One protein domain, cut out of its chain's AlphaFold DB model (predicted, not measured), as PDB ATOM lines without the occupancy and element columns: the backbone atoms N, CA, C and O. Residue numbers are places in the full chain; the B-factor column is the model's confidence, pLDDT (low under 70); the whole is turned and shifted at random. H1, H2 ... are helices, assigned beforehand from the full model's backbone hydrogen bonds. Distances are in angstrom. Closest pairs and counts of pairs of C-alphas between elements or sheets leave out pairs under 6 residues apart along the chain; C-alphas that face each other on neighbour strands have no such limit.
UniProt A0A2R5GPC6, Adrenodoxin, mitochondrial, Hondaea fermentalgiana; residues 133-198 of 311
ATOM      1  N   THR A 133      24.017 -15.575  -5.442       91.88
ATOM      2  CA  THR A 133      24.959 -16.452  -4.743       91.88
ATOM      3  C   THR A 133      24.231 -17.601  -4.050       91.88
ATOM      4  O   THR A 133      24.575 -18.754  -4.291       91.88
ATOM      5  N   ASP A 134      23.175 -17.323  -3.279       92.81
ATOM      6  CA  ASP A 134      22.400 -18.359  -2.577       92.81
ATOM      7  C   ASP A 134      21.764 -19.362  -3.541       92.81
ATOM      8  O   ASP A 134      21.705 -20.551  -3.244       92.81
ATOM      9  N   TYR A 135      21.299 -18.902  -4.707       92.19
ATOM     10  CA  TYR A 135      20.783 -19.788  -5.753       92.19
ATOM     11  C   TYR A 135      21.871 -20.740  -6.270       92.19
ATOM     12  O   TYR A 135      21.658 -21.948  -6.365       92.19
ATOM     13  N   LEU A 136      23.056 -20.214  -6.584       93.44
ATOM     14  CA  LEU A 136      24.169 -21.025  -7.077       93.44
ATOM     15  C   LEU A 136      24.675 -22.016  -6.020       93.44
ATOM     16  O   LEU A 136      24.972 -23.164  -6.348       93.44
ATOM     17  N   VAL A 137      24.738 -21.603  -4.756       94.88
ATOM     18  CA  VAL A 137      25.198 -22.465  -3.663       94.88
ATOM     19  C   VAL A 137      24.156 -23.532  -3.330       94.88
ATOM     20  O   VAL A 137      24.455 -24.724  -3.370       94.88
ATOM     21  N   ASN A 138      22.917 -23.129  -3.045       93.62
ATOM     22  CA  ASN A 138      21.904 -24.037  -2.507       93.62
ATOM     23  C   ASN A 138      21.189 -24.850  -3.591       93.62
ATOM     24  O   ASN A 138      20.898 -26.025  -3.374       93.62
ATOM     25  N   GLU A 139      20.891 -24.251  -4.749       91.44
ATOM     26  CA  GLU A 139      20.139 -24.930  -5.815       91.44
ATOM     27  C   GLU A 139      21.047 -25.579  -6.865       91.44
ATOM     28  O   GLU A 139      20.669 -26.594  -7.447       91.44
ATOM     29  N   ARG A 140      22.244 -25.027  -7.111       92.69
ATOM     30  CA  ARG A 140      23.204 -25.580  -8.089       92.69
ATOM     31  C   ARG A 140      24.397 -26.304  -7.452       92.69
ATOM     32  O   ARG A 140      25.170 -26.922  -8.178       92.69
ATOM     33  N   GLY A 141      24.532 -26.274  -6.124       92.62
ATOM     34  CA  GLY A 141      25.555 -27.026  -5.391       92.62
ATOM     35  C   GLY A 141      26.983 -26.500  -5.556       92.62
ATOM     36  O   GLY A 141      27.929 -27.264  -5.365       92.62
ATOM     37  N   LEU A 142      27.159 -25.232  -5.940       93.25
ATOM     38  CA  LEU A 142      28.483 -24.609  -6.030       93.25
ATOM     39  C   LEU A 142      29.005 -24.253  -4.633       93.25
ATOM     40  O   LEU A 142      28.238 -23.951  -3.720       93.25
ATOM     41  N   SER A 143      30.328 -24.213  -4.471       93.50
ATOM     42  CA  SER A 143      30.918 -23.551  -3.303       93.50
ATOM     43  C   SER A 143      30.680 -22.036  -3.356       93.50
ATOM     44  O   SER A 143      30.501 -21.454  -4.426       93.50
ATOM     45  N   GLU A 144      30.726 -21.368  -2.203       91.50
ATOM     46  CA  GLU A 144      30.555 -19.910  -2.121       91.50
ATOM     47  C   GLU A 144      31.603 -19.145  -2.954       91.50
ATOM     48  O   GLU A 144      31.285 -18.152  -3.618       91.50
ATOM     49  N   ALA A 145      32.840 -19.655  -2.992       90.00
ATOM     50  CA  ALA A 145      33.918 -19.112  -3.814       90.00
ATOM     51  C   ALA A 145      33.605 -19.233  -5.316       90.00
ATOM     52  O   ALA A 145      33.687 -18.243  -6.044       90.00
ATOM     53  N   GLN A 146      33.165 -20.414  -5.763       93.12
ATOM     54  CA  GLN A 146      32.754 -20.646  -7.151       93.12
ATOM     55  C   GLN A 146      31.560 -19.769  -7.538       93.12
ATOM     56  O   GLN A 146      31.575 -19.143  -8.594       93.12
ATOM     57  N   ALA A 147      30.544 -19.674  -6.677       93.38
ATOM     58  CA  ALA A 147      29.367 -18.849  -6.926       93.38
ATOM     59  C   ALA A 147      29.742 -17.368  -7.088       93.38
ATOM     60  O   ALA A 147      29.335 -16.722  -8.055       93.38
ATOM     61  N   THR A 148      30.578 -16.843  -6.192       92.38
ATOM     62  CA  THR A 148      31.053 -15.453  -6.252       92.38
ATOM     63  C   THR A 148      31.847 -15.185  -7.527       92.38
ATOM     64  O   THR A 148      31.619 -14.177  -8.201       92.38
ATOM     65  N   ALA A 149      32.754 -16.091  -7.890       91.69
ATOM     66  CA  ALA A 149      33.603 -15.936  -9.061       91.69
ATOM     67  C   ALA A 149      32.818 -16.067 -10.382       91.69
ATOM     68  O   ALA A 149      33.022 -15.263 -11.293       91.69
ATOM     69  N   VAL A 150      31.842 -16.977 -10.463       93.19
ATOM     70  CA  VAL A 150      30.906 -17.076 -11.601       93.19
ATOM     71  C   VAL A 150      30.087 -15.795 -11.748       93.19
ATOM     72  O   VAL A 150      29.978 -15.252 -12.846       93.19
ATOM     73  N   LEU A 151      29.538 -15.266 -10.653       92.62
ATOM     74  CA  LEU A 151      28.767 -14.022 -10.698       92.62
ATOM     75  C   LEU A 151      29.628 -12.827 -11.092       92.62
ATOM     76  O   LEU A 151      29.153 -11.957 -11.819       92.62
ATOM     77  N   LYS A 152      30.889 -12.786 -10.652       91.06
ATOM     78  CA  LYS A 152      31.852 -11.786 -11.112       91.06
ATOM     79  C   LYS A 152      32.081 -11.907 -12.621       91.06
ATOM     80  O   LYS A 152      31.948 -10.909 -13.316       91.06
ATOM     81  N   ALA A 153      32.326 -13.111 -13.135       90.44
ATOM     82  CA  ALA A 153      32.515 -13.336 -14.568       90.44
ATOM     83  C   ALA A 153      31.287 -12.908 -15.398       90.44
ATOM     84  O   ALA A 153      31.438 -12.265 -16.434       90.44
ATOM     85  N   LEU A 154      30.070 -13.192 -14.918       91.06
ATOM     86  CA  LEU A 154      28.824 -12.751 -15.559       91.06
ATOM     87  C   LEU A 154      28.649 -11.223 -15.530       91.06
ATOM     88  O   LEU A 154      28.151 -10.633 -16.491       91.06
ATOM     89  N   LYS A 155      29.050 -10.565 -14.437       91.12
ATOM     90  CA  LYS A 155      29.051  -9.096 -14.349       91.12
ATOM     91  C   LYS A 155      30.039  -8.491 -15.343       91.12
ATOM     92  O   LYS A 155      29.659  -7.597 -16.095       91.12
ATOM     93  N   ASP A 156      31.261  -9.014 -15.377       88.62
ATOM     94  CA  ASP A 156      32.342  -8.529 -16.240       88.62
ATOM     95  C   ASP A 156      32.026  -8.756 -17.729       88.62
ATOM     96  O   ASP A 156      32.398  -7.946 -18.574       88.62
ATOM     97  N   SER A 157      31.257  -9.802 -18.061       89.12
ATOM     98  CA  SER A 157      30.761 -10.038 -19.422       89.12
ATOM     99  C   SER A 157      29.572  -9.150 -19.818       89.12
ATOM    100  O   SER A 157      29.060  -9.272 -20.930       89.12
ATOM    101  N   GLY A 158      29.068  -8.307 -18.910       89.81
ATOM    102  CA  GLY A 158      27.920  -7.433 -19.153       89.81
ATOM    103  C   GLY A 158      26.555  -8.128 -19.100       89.81
ATOM    104  O   GLY A 158      25.574  -7.563 -19.581       89.81
ATOM    105  N   ALA A 159      26.450  -9.324 -18.507       84.81
ATOM    106  CA  ALA A 159      25.175 -10.051 -18.410       84.81
ATOM    107  C   ALA A 159      24.158  -9.373 -17.467       84.81
ATOM    108  O   ALA A 159      22.967  -9.687 -17.495       84.81
ATOM    109  N   GLY A 160      24.614  -8.437 -16.633       82.06
ATOM    110  CA  GLY A 160      23.779  -7.633 -15.747       82.06
ATOM    111  C   GLY A 160      24.557  -7.107 -14.543       82.06
ATOM    112  O   GLY A 160      25.568  -7.675 -14.146       82.06
ATOM    113  N   SER A 161      24.076  -6.011 -13.953       80.00
ATOM    114  CA  SER A 161      24.703  -5.388 -12.774       80.00
ATOM    115  C   SER A 161      23.966  -5.717 -11.466       80.00
ATOM    116  O   SER A 161      24.586  -5.806 -10.407       80.00
ATOM    117  N   SER A 162      22.650  -5.955 -11.529       87.69
ATOM    118  CA  SER A 162      21.827  -6.270 -10.358       87.69
ATOM    119  C   SER A 162      21.780  -7.769 -10.053       87.69
ATOM    120  O   SER A 162      21.791  -8.614 -10.949       87.69
ATOM    121  N   ASP A 163      21.661  -8.088  -8.765       86.81
ATOM    122  CA  ASP A 163      21.611  -9.463  -8.262       86.81
ATOM    123  C   ASP A 163      20.427 -10.264  -8.839       86.81
ATOM    124  O   ASP A 163      20.596 -11.389  -9.302       86.81
ATOM    125  N   GLY A 164      19.248  -9.641  -8.957       87.56
ATOM    126  CA  GLY A 164      18.078 -10.264  -9.588       87.56
ATOM    127  C   GLY A 164      18.299 -10.645 -11.058       87.56
ATOM    128  O   GLY A 164      17.918 -11.740 -11.474       87.56
ATOM    129  N   THR A 165      18.968  -9.787 -11.838       90.19
ATOM    130  CA  THR A 165      19.297 -10.084 -13.242       90.19
ATOM    131  C   THR A 165      20.287 -11.241 -13.332       90.19
ATOM    132  O   THR A 165      20.078 -12.165 -14.115       90.19
ATOM    133  N   LEU A 166      21.321 -11.249 -12.489       90.38
ATOM    134  CA  LEU A 166      22.306 -12.333 -12.458       90.38
ATOM    135  C   LEU A 166      21.688 -13.664 -12.033       90.38
ATOM    136  O   LEU A 166      21.991 -14.692 -12.634       90.38
ATOM    137  N   LYS A 167      20.764 -13.652 -11.067       91.81
ATOM    138  CA  LYS A 167      19.982 -14.835 -10.681       91.81
ATOM    139  C   LYS A 167      19.157 -15.363 -11.853       91.81
ATOM    140  O   LYS A 167      19.085 -16.571 -12.060       91.81
ATOM    141  N   GLN A 168      18.550 -14.481 -12.645       91.62
ATOM    142  CA  GLN A 168      17.779 -14.881 -13.822       91.62
ATOM    143  C   GLN A 168      18.666 -15.447 -14.940       91.62
ATOM    144  O   GLN A 168      18.305 -16.458 -15.544       91.62
ATOM    145  N   VAL A 169      19.849 -14.868 -15.161       92.19
ATOM    146  CA  VAL A 169      20.860 -15.419 -16.077       92.19
ATOM    147  C   VAL A 169      21.322 -16.797 -15.594       92.19
ATOM    148  O   VAL A 169      21.246 -17.757 -16.355       92.19
ATOM    149  N   ALA A 170      21.686 -16.941 -14.319       91.12
ATOM    150  CA  ALA A 170      22.099 -18.213 -13.721       91.12
ATOM    151  C   ALA A 170      21.017 -19.307 -13.808       91.12
ATOM    152  O   ALA A 170      21.330 -20.490 -13.956       91.12
ATOM    153  N   LYS A 171      19.733 -18.933 -13.763       92.44
ATOM    154  CA  LYS A 171      18.607 -19.849 -14.006       92.44
ATOM    155  C   LYS A 171      18.503 -20.307 -15.461       92.44
ATOM    156  O   LYS A 171      18.050 -21.418 -15.708       92.44
ATOM    157  N   SER A 172      18.887 -19.460 -16.414       93.12
ATOM    158  CA  SER A 172      18.785 -19.756 -17.850       93.12
ATOM    159  C   SER A 172      19.920 -20.627 -18.398       93.12
ATOM    160  O   SER A 172      19.761 -21.223 -19.461       93.12
ATOM    161  N   ILE A 173      21.044 -20.716 -17.681       92.88
ATOM    162  CA  ILE A 173      22.194 -21.545 -18.057       92.88
ATOM    163  C   ILE A 173      21.889 -23.013 -17.708       92.88
ATOM    164  O   ILE A 173      21.446 -23.321 -16.597       92.88
ATOM    165  N   ASP A 174      22.110 -23.928 -18.652       94.75
ATOM    166  CA  ASP A 174      21.991 -25.368 -18.411       94.75
ATOM    167  C   ASP A 174      23.167 -25.904 -17.574       94.75
ATOM    168  O   ASP A 174      24.239 -25.300 -17.524       94.75
ATOM    169  N   ASP A 175      22.989 -27.057 -16.926       92.06
ATOM    170  CA  ASP A 175      24.000 -27.598 -16.006       92.06
ATOM    171  C   ASP A 175      25.349 -27.875 -16.681       92.06
ATOM    172  O   ASP A 175      26.391 -27.697 -16.051       92.06
ATOM    173  N   SER A 176      25.359 -28.272 -17.958       94.38
ATOM    174  CA  SER A 176      26.607 -28.578 -18.663       94.38
ATOM    175  C   SER A 176      27.408 -27.310 -18.959       94.38
ATOM    176  O   SER A 176      28.615 -27.263 -18.706       94.38
ATOM    177  N   SER A 177      26.729 -26.250 -19.397       94.12
ATOM    178  CA  SER A 177      27.330 -24.932 -19.599       94.12
ATOM    179  C   SER A 177      27.784 -24.305 -18.279       94.12
ATOM    180  O   SER A 177      28.860 -23.711 -18.219       94.12
ATOM    181  N   LEU A 178      27.006 -24.472 -17.201       94.12
ATOM    182  CA  LEU A 178      27.376 -23.980 -15.873       94.12
ATOM    183  C   LEU A 178      28.625 -24.694 -15.348       94.12
ATOM    184  O   LEU A 178      29.543 -24.032 -14.874       94.12
ATOM    185  N   GLN A 179      28.703 -26.020 -15.476       93.44
ATOM    186  CA  GLN A 179      29.889 -26.786 -15.078       93.44
ATOM    187  C   GLN A 179      31.128 -26.398 -15.889       93.44
ATOM    188  O   GLN A 179      32.212 -26.277 -15.321       93.44
ATOM    189  N   ALA A 180      30.985 -26.157 -17.196       95.25
ATOM    190  CA  ALA A 180      32.087 -25.675 -18.025       95.25
ATOM    191  C   ALA A 180      32.581 -24.289 -17.573       95.25
ATOM    192  O   ALA A 180      33.790 -24.067 -17.492       95.25
ATOM    193  N   LEU A 181      31.659 -23.383 -17.227       93.25
ATOM    194  CA  LEU A 181      31.994 -22.064 -16.692       93.25
ATOM    195  C   LEU A 181      32.694 -22.164 -15.334       93.25
ATOM    196  O   LEU A 181      33.726 -21.529 -15.143       93.25
ATOM    197  N   VAL A 182      32.177 -22.986 -14.417       95.44
ATOM    198  CA  VAL A 182      32.799 -23.230 -13.106       95.44
ATOM    199  C   VAL A 182      34.212 -23.770 -13.280       95.44
ATOM    200  O   VAL A 182      35.137 -23.223 -12.695       95.44
ATOM    201  N   LYS A 183      34.409 -24.766 -14.151       95.50
ATOM    202  CA  LYS A 183      35.744 -25.305 -14.422       95.50
ATOM    203  C   LYS A 183      36.694 -24.226 -14.956       95.50
ATOM    204  O   LYS A 183      37.834 -24.147 -14.519       95.50
ATOM    205  N   ALA A 184      36.239 -23.395 -15.892       94.12
ATOM    206  CA  ALA A 184      37.058 -22.311 -16.428       94.12
ATOM    207  C   ALA A 184      37.433 -21.286 -15.342       94.12
ATOM    208  O   ALA A 184      38.573 -20.826 -15.298       94.12
ATOM    209  N   VAL A 185      36.487 -20.955 -14.461       92.56
ATOM    210  CA  VAL A 185      36.693 -20.061 -13.318       92.56
ATOM    211  C   VAL A 185      37.666 -20.661 -12.301       92.56
ATOM    212  O   VAL A 185      38.548 -19.942 -11.838       92.56
ATOM    213  N   ASP A 186      37.558 -21.952 -11.992       94.06
ATOM    214  CA  ASP A 186      38.488 -22.656 -11.103       94.06
ATOM    215  C   ASP A 186      39.899 -22.658 -11.705       94.06
ATOM    216  O   ASP A 186      40.839 -22.217 -11.048       94.06
ATOM    217  N   ASP A 187      40.044 -23.011 -12.990       94.06
ATOM    218  CA  ASP A 187      41.342 -22.994 -13.678       94.06
ATOM    219  C   ASP A 187      41.976 -21.580 -13.657       94.06
ATOM    220  O   ASP A 187      43.197 -21.446 -13.554       94.06
ATOM    221  N   ILE A 188      41.173 -20.513 -13.804       91.06
ATOM    222  CA  ILE A 188      41.641 -19.115 -13.707       91.06
ATOM    223  C   ILE A 188      42.043 -18.786 -12.270       91.06
ATOM    224  O   ILE A 188      43.124 -18.250 -12.048       91.06
ATOM    225  N   THR A 189      41.204 -19.139 -11.298       90.31
ATOM    226  CA  THR A 189      41.428 -18.843  -9.879       90.31
ATOM    227  C   THR A 189      42.683 -19.539  -9.365       90.31
ATOM    228  O   THR A 189      43.470 -18.932  -8.640       90.31
ATOM    229  N   GLU A 190      42.914 -20.789  -9.761       92.44
ATOM    230  CA  GLU A 190      44.133 -21.531  -9.436       92.44
ATOM    231  C   GLU A 190      45.373 -20.859 -10.034       92.44
ATOM    232  O   GLU A 190      46.364 -20.667  -9.326       92.44
ATOM    233  N   ARG A 191      45.309 -20.435 -11.304       90.25
ATOM    234  CA  ARG A 191      46.397 -19.695 -11.966       90.25
ATOM    235  C   ARG A 191      46.696 -18.369 -11.271       90.25
ATOM    236  O   ARG A 191      47.857 -18.095 -10.967       90.25
ATOM    237  N   ASP A 192      45.670 -17.583 -10.967       90.06
ATOM    238  CA  ASP A 192      45.817 -16.300 -10.280       90.06
ATOM    239  C   ASP A 192      46.351 -16.484  -8.860       90.06
ATOM    240  O   ASP A 192      47.213 -15.725  -8.419       90.06
ATOM    241  N   THR A 193      45.890 -17.513  -8.146       91.00
ATOM    242  CA  THR A 193      46.376 -17.836  -6.798       91.00
ATOM    243  C   THR A 193      47.846 -18.240  -6.833       91.00
ATOM    244  O   THR A 193      48.635 -17.726  -6.043       91.00
ATOM    245  N   ALA A 194      48.234 -19.106  -7.773       91.25
ATOM    246  CA  ALA A 194      49.622 -19.512  -7.953       91.25
ATOM    247  C   ALA A 194      50.518 -18.314  -8.296       91.25
ATOM    248  O   ALA A 194      51.563 -18.140  -7.672       91.25
ATOM    249  N   ARG A 195      50.086 -17.442  -9.218       89.50
ATOM    250  CA  ARG A 195      50.809 -16.211  -9.569       89.50
ATOM    251  C   ARG A 195      50.926 -15.268  -8.372       89.50
ATOM    252  O   ARG A 195      51.993 -14.734  -8.103       89.50
ATOM    253  N   ASN A 196      49.841 -15.065  -7.630       89.25
ATOM    254  CA  ASN A 196      49.823 -14.157  -6.484       89.25
ATOM    255  C   ASN A 196      50.645 -14.666  -5.293       89.25
ATOM    256  O   ASN A 196      50.999 -13.857  -4.439       89.25
ATOM    257  N   ALA A 197      50.951 -15.964  -5.242       92.62
ATOM    258  CA  ALA A 197      51.853 -16.554  -4.259       92.62
ATOM    259  C   ALA A 197      53.345 -16.346  -4.589       92.62
ATOM    260  O   ALA A 197      54.185 -16.556  -3.714       92.62
ATOM    261  N   LEU A 198      53.682 -15.946  -5.822       93.44
ATOM    262  CA  LEU A 198      55.050 -15.599  -6.211       93.44
ATOM    263  C   LEU A 198      55.511 -14.324  -5.501       93.44
ATOM    264  O   LEU A 198      54.699 -13.479  -5.108       93.44
TER     265      LEU A 198
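What this domain is: This is residues 133 to 198 of the 311 residues of the protein "Adrenodoxin, mitochondrial" of Hondaea fermentalgiana (UniProt A0A2R5GPC6). Look first for one long helix, H4, which crosses H2 nearly at a right angle and runs on past a small body, so that residues 190 to 198 stick out as an arm. The three shorter helices, H1, H2 and H3, have their centres in a triangle, and each touches the other two. The printed part has 66 residues with four named helices, H1, H2, H3 and H4 along the chain, and no named strand; its class is all helix. It is compact, with a radius of gyration of the C-alphas of 12.1 A, and elongated, spanning 38 by 22 by 18 A.

Where its parts are: Find C-alpha 175 at (24.000, -27.598, -16.006); from there H4 runs 30.6 A through residues 175 to 196 and ends at C-alpha 196, (49.823, -14.157, -6.484). H2, residues 144 to 156, covers 18.2 A. H3 holds residues 163 to 172, 14.3 A. H1, residues 133 to 139, starts at C-alpha 133, (24.959, -16.452, -4.743), and is 9.8 A long.

How they stand to each other: Begin at the hub, H2, which touches three helices. H4 touches it about perpendicular, at 84 degrees, with residues 181 to 186 alone; the closest C-alphas are those of Gln 146 and Val 182, 6.5 A apart. H1 touches H2 at a steep tilt of 57 degrees, opposite ways, closest at the C-alphas of Thr 133 and Ala 147, 5.5 A. H3 only just touches H2, with 3 pairs of C-alphas within 8 A, closest at Leu 151 and Leu 166, 6.9 A. H1 and H4 are apart. In H1, H2, H3 and H4 every O i to N i+4 pair is within hydrogen-bond range.

The domain as a whole: The C-alphas farthest apart, those of Ser 172 and Leu 198, are 38.3 A apart. The printed part has no cut, no link is long, and no printed residue is under 70 in pLDDT.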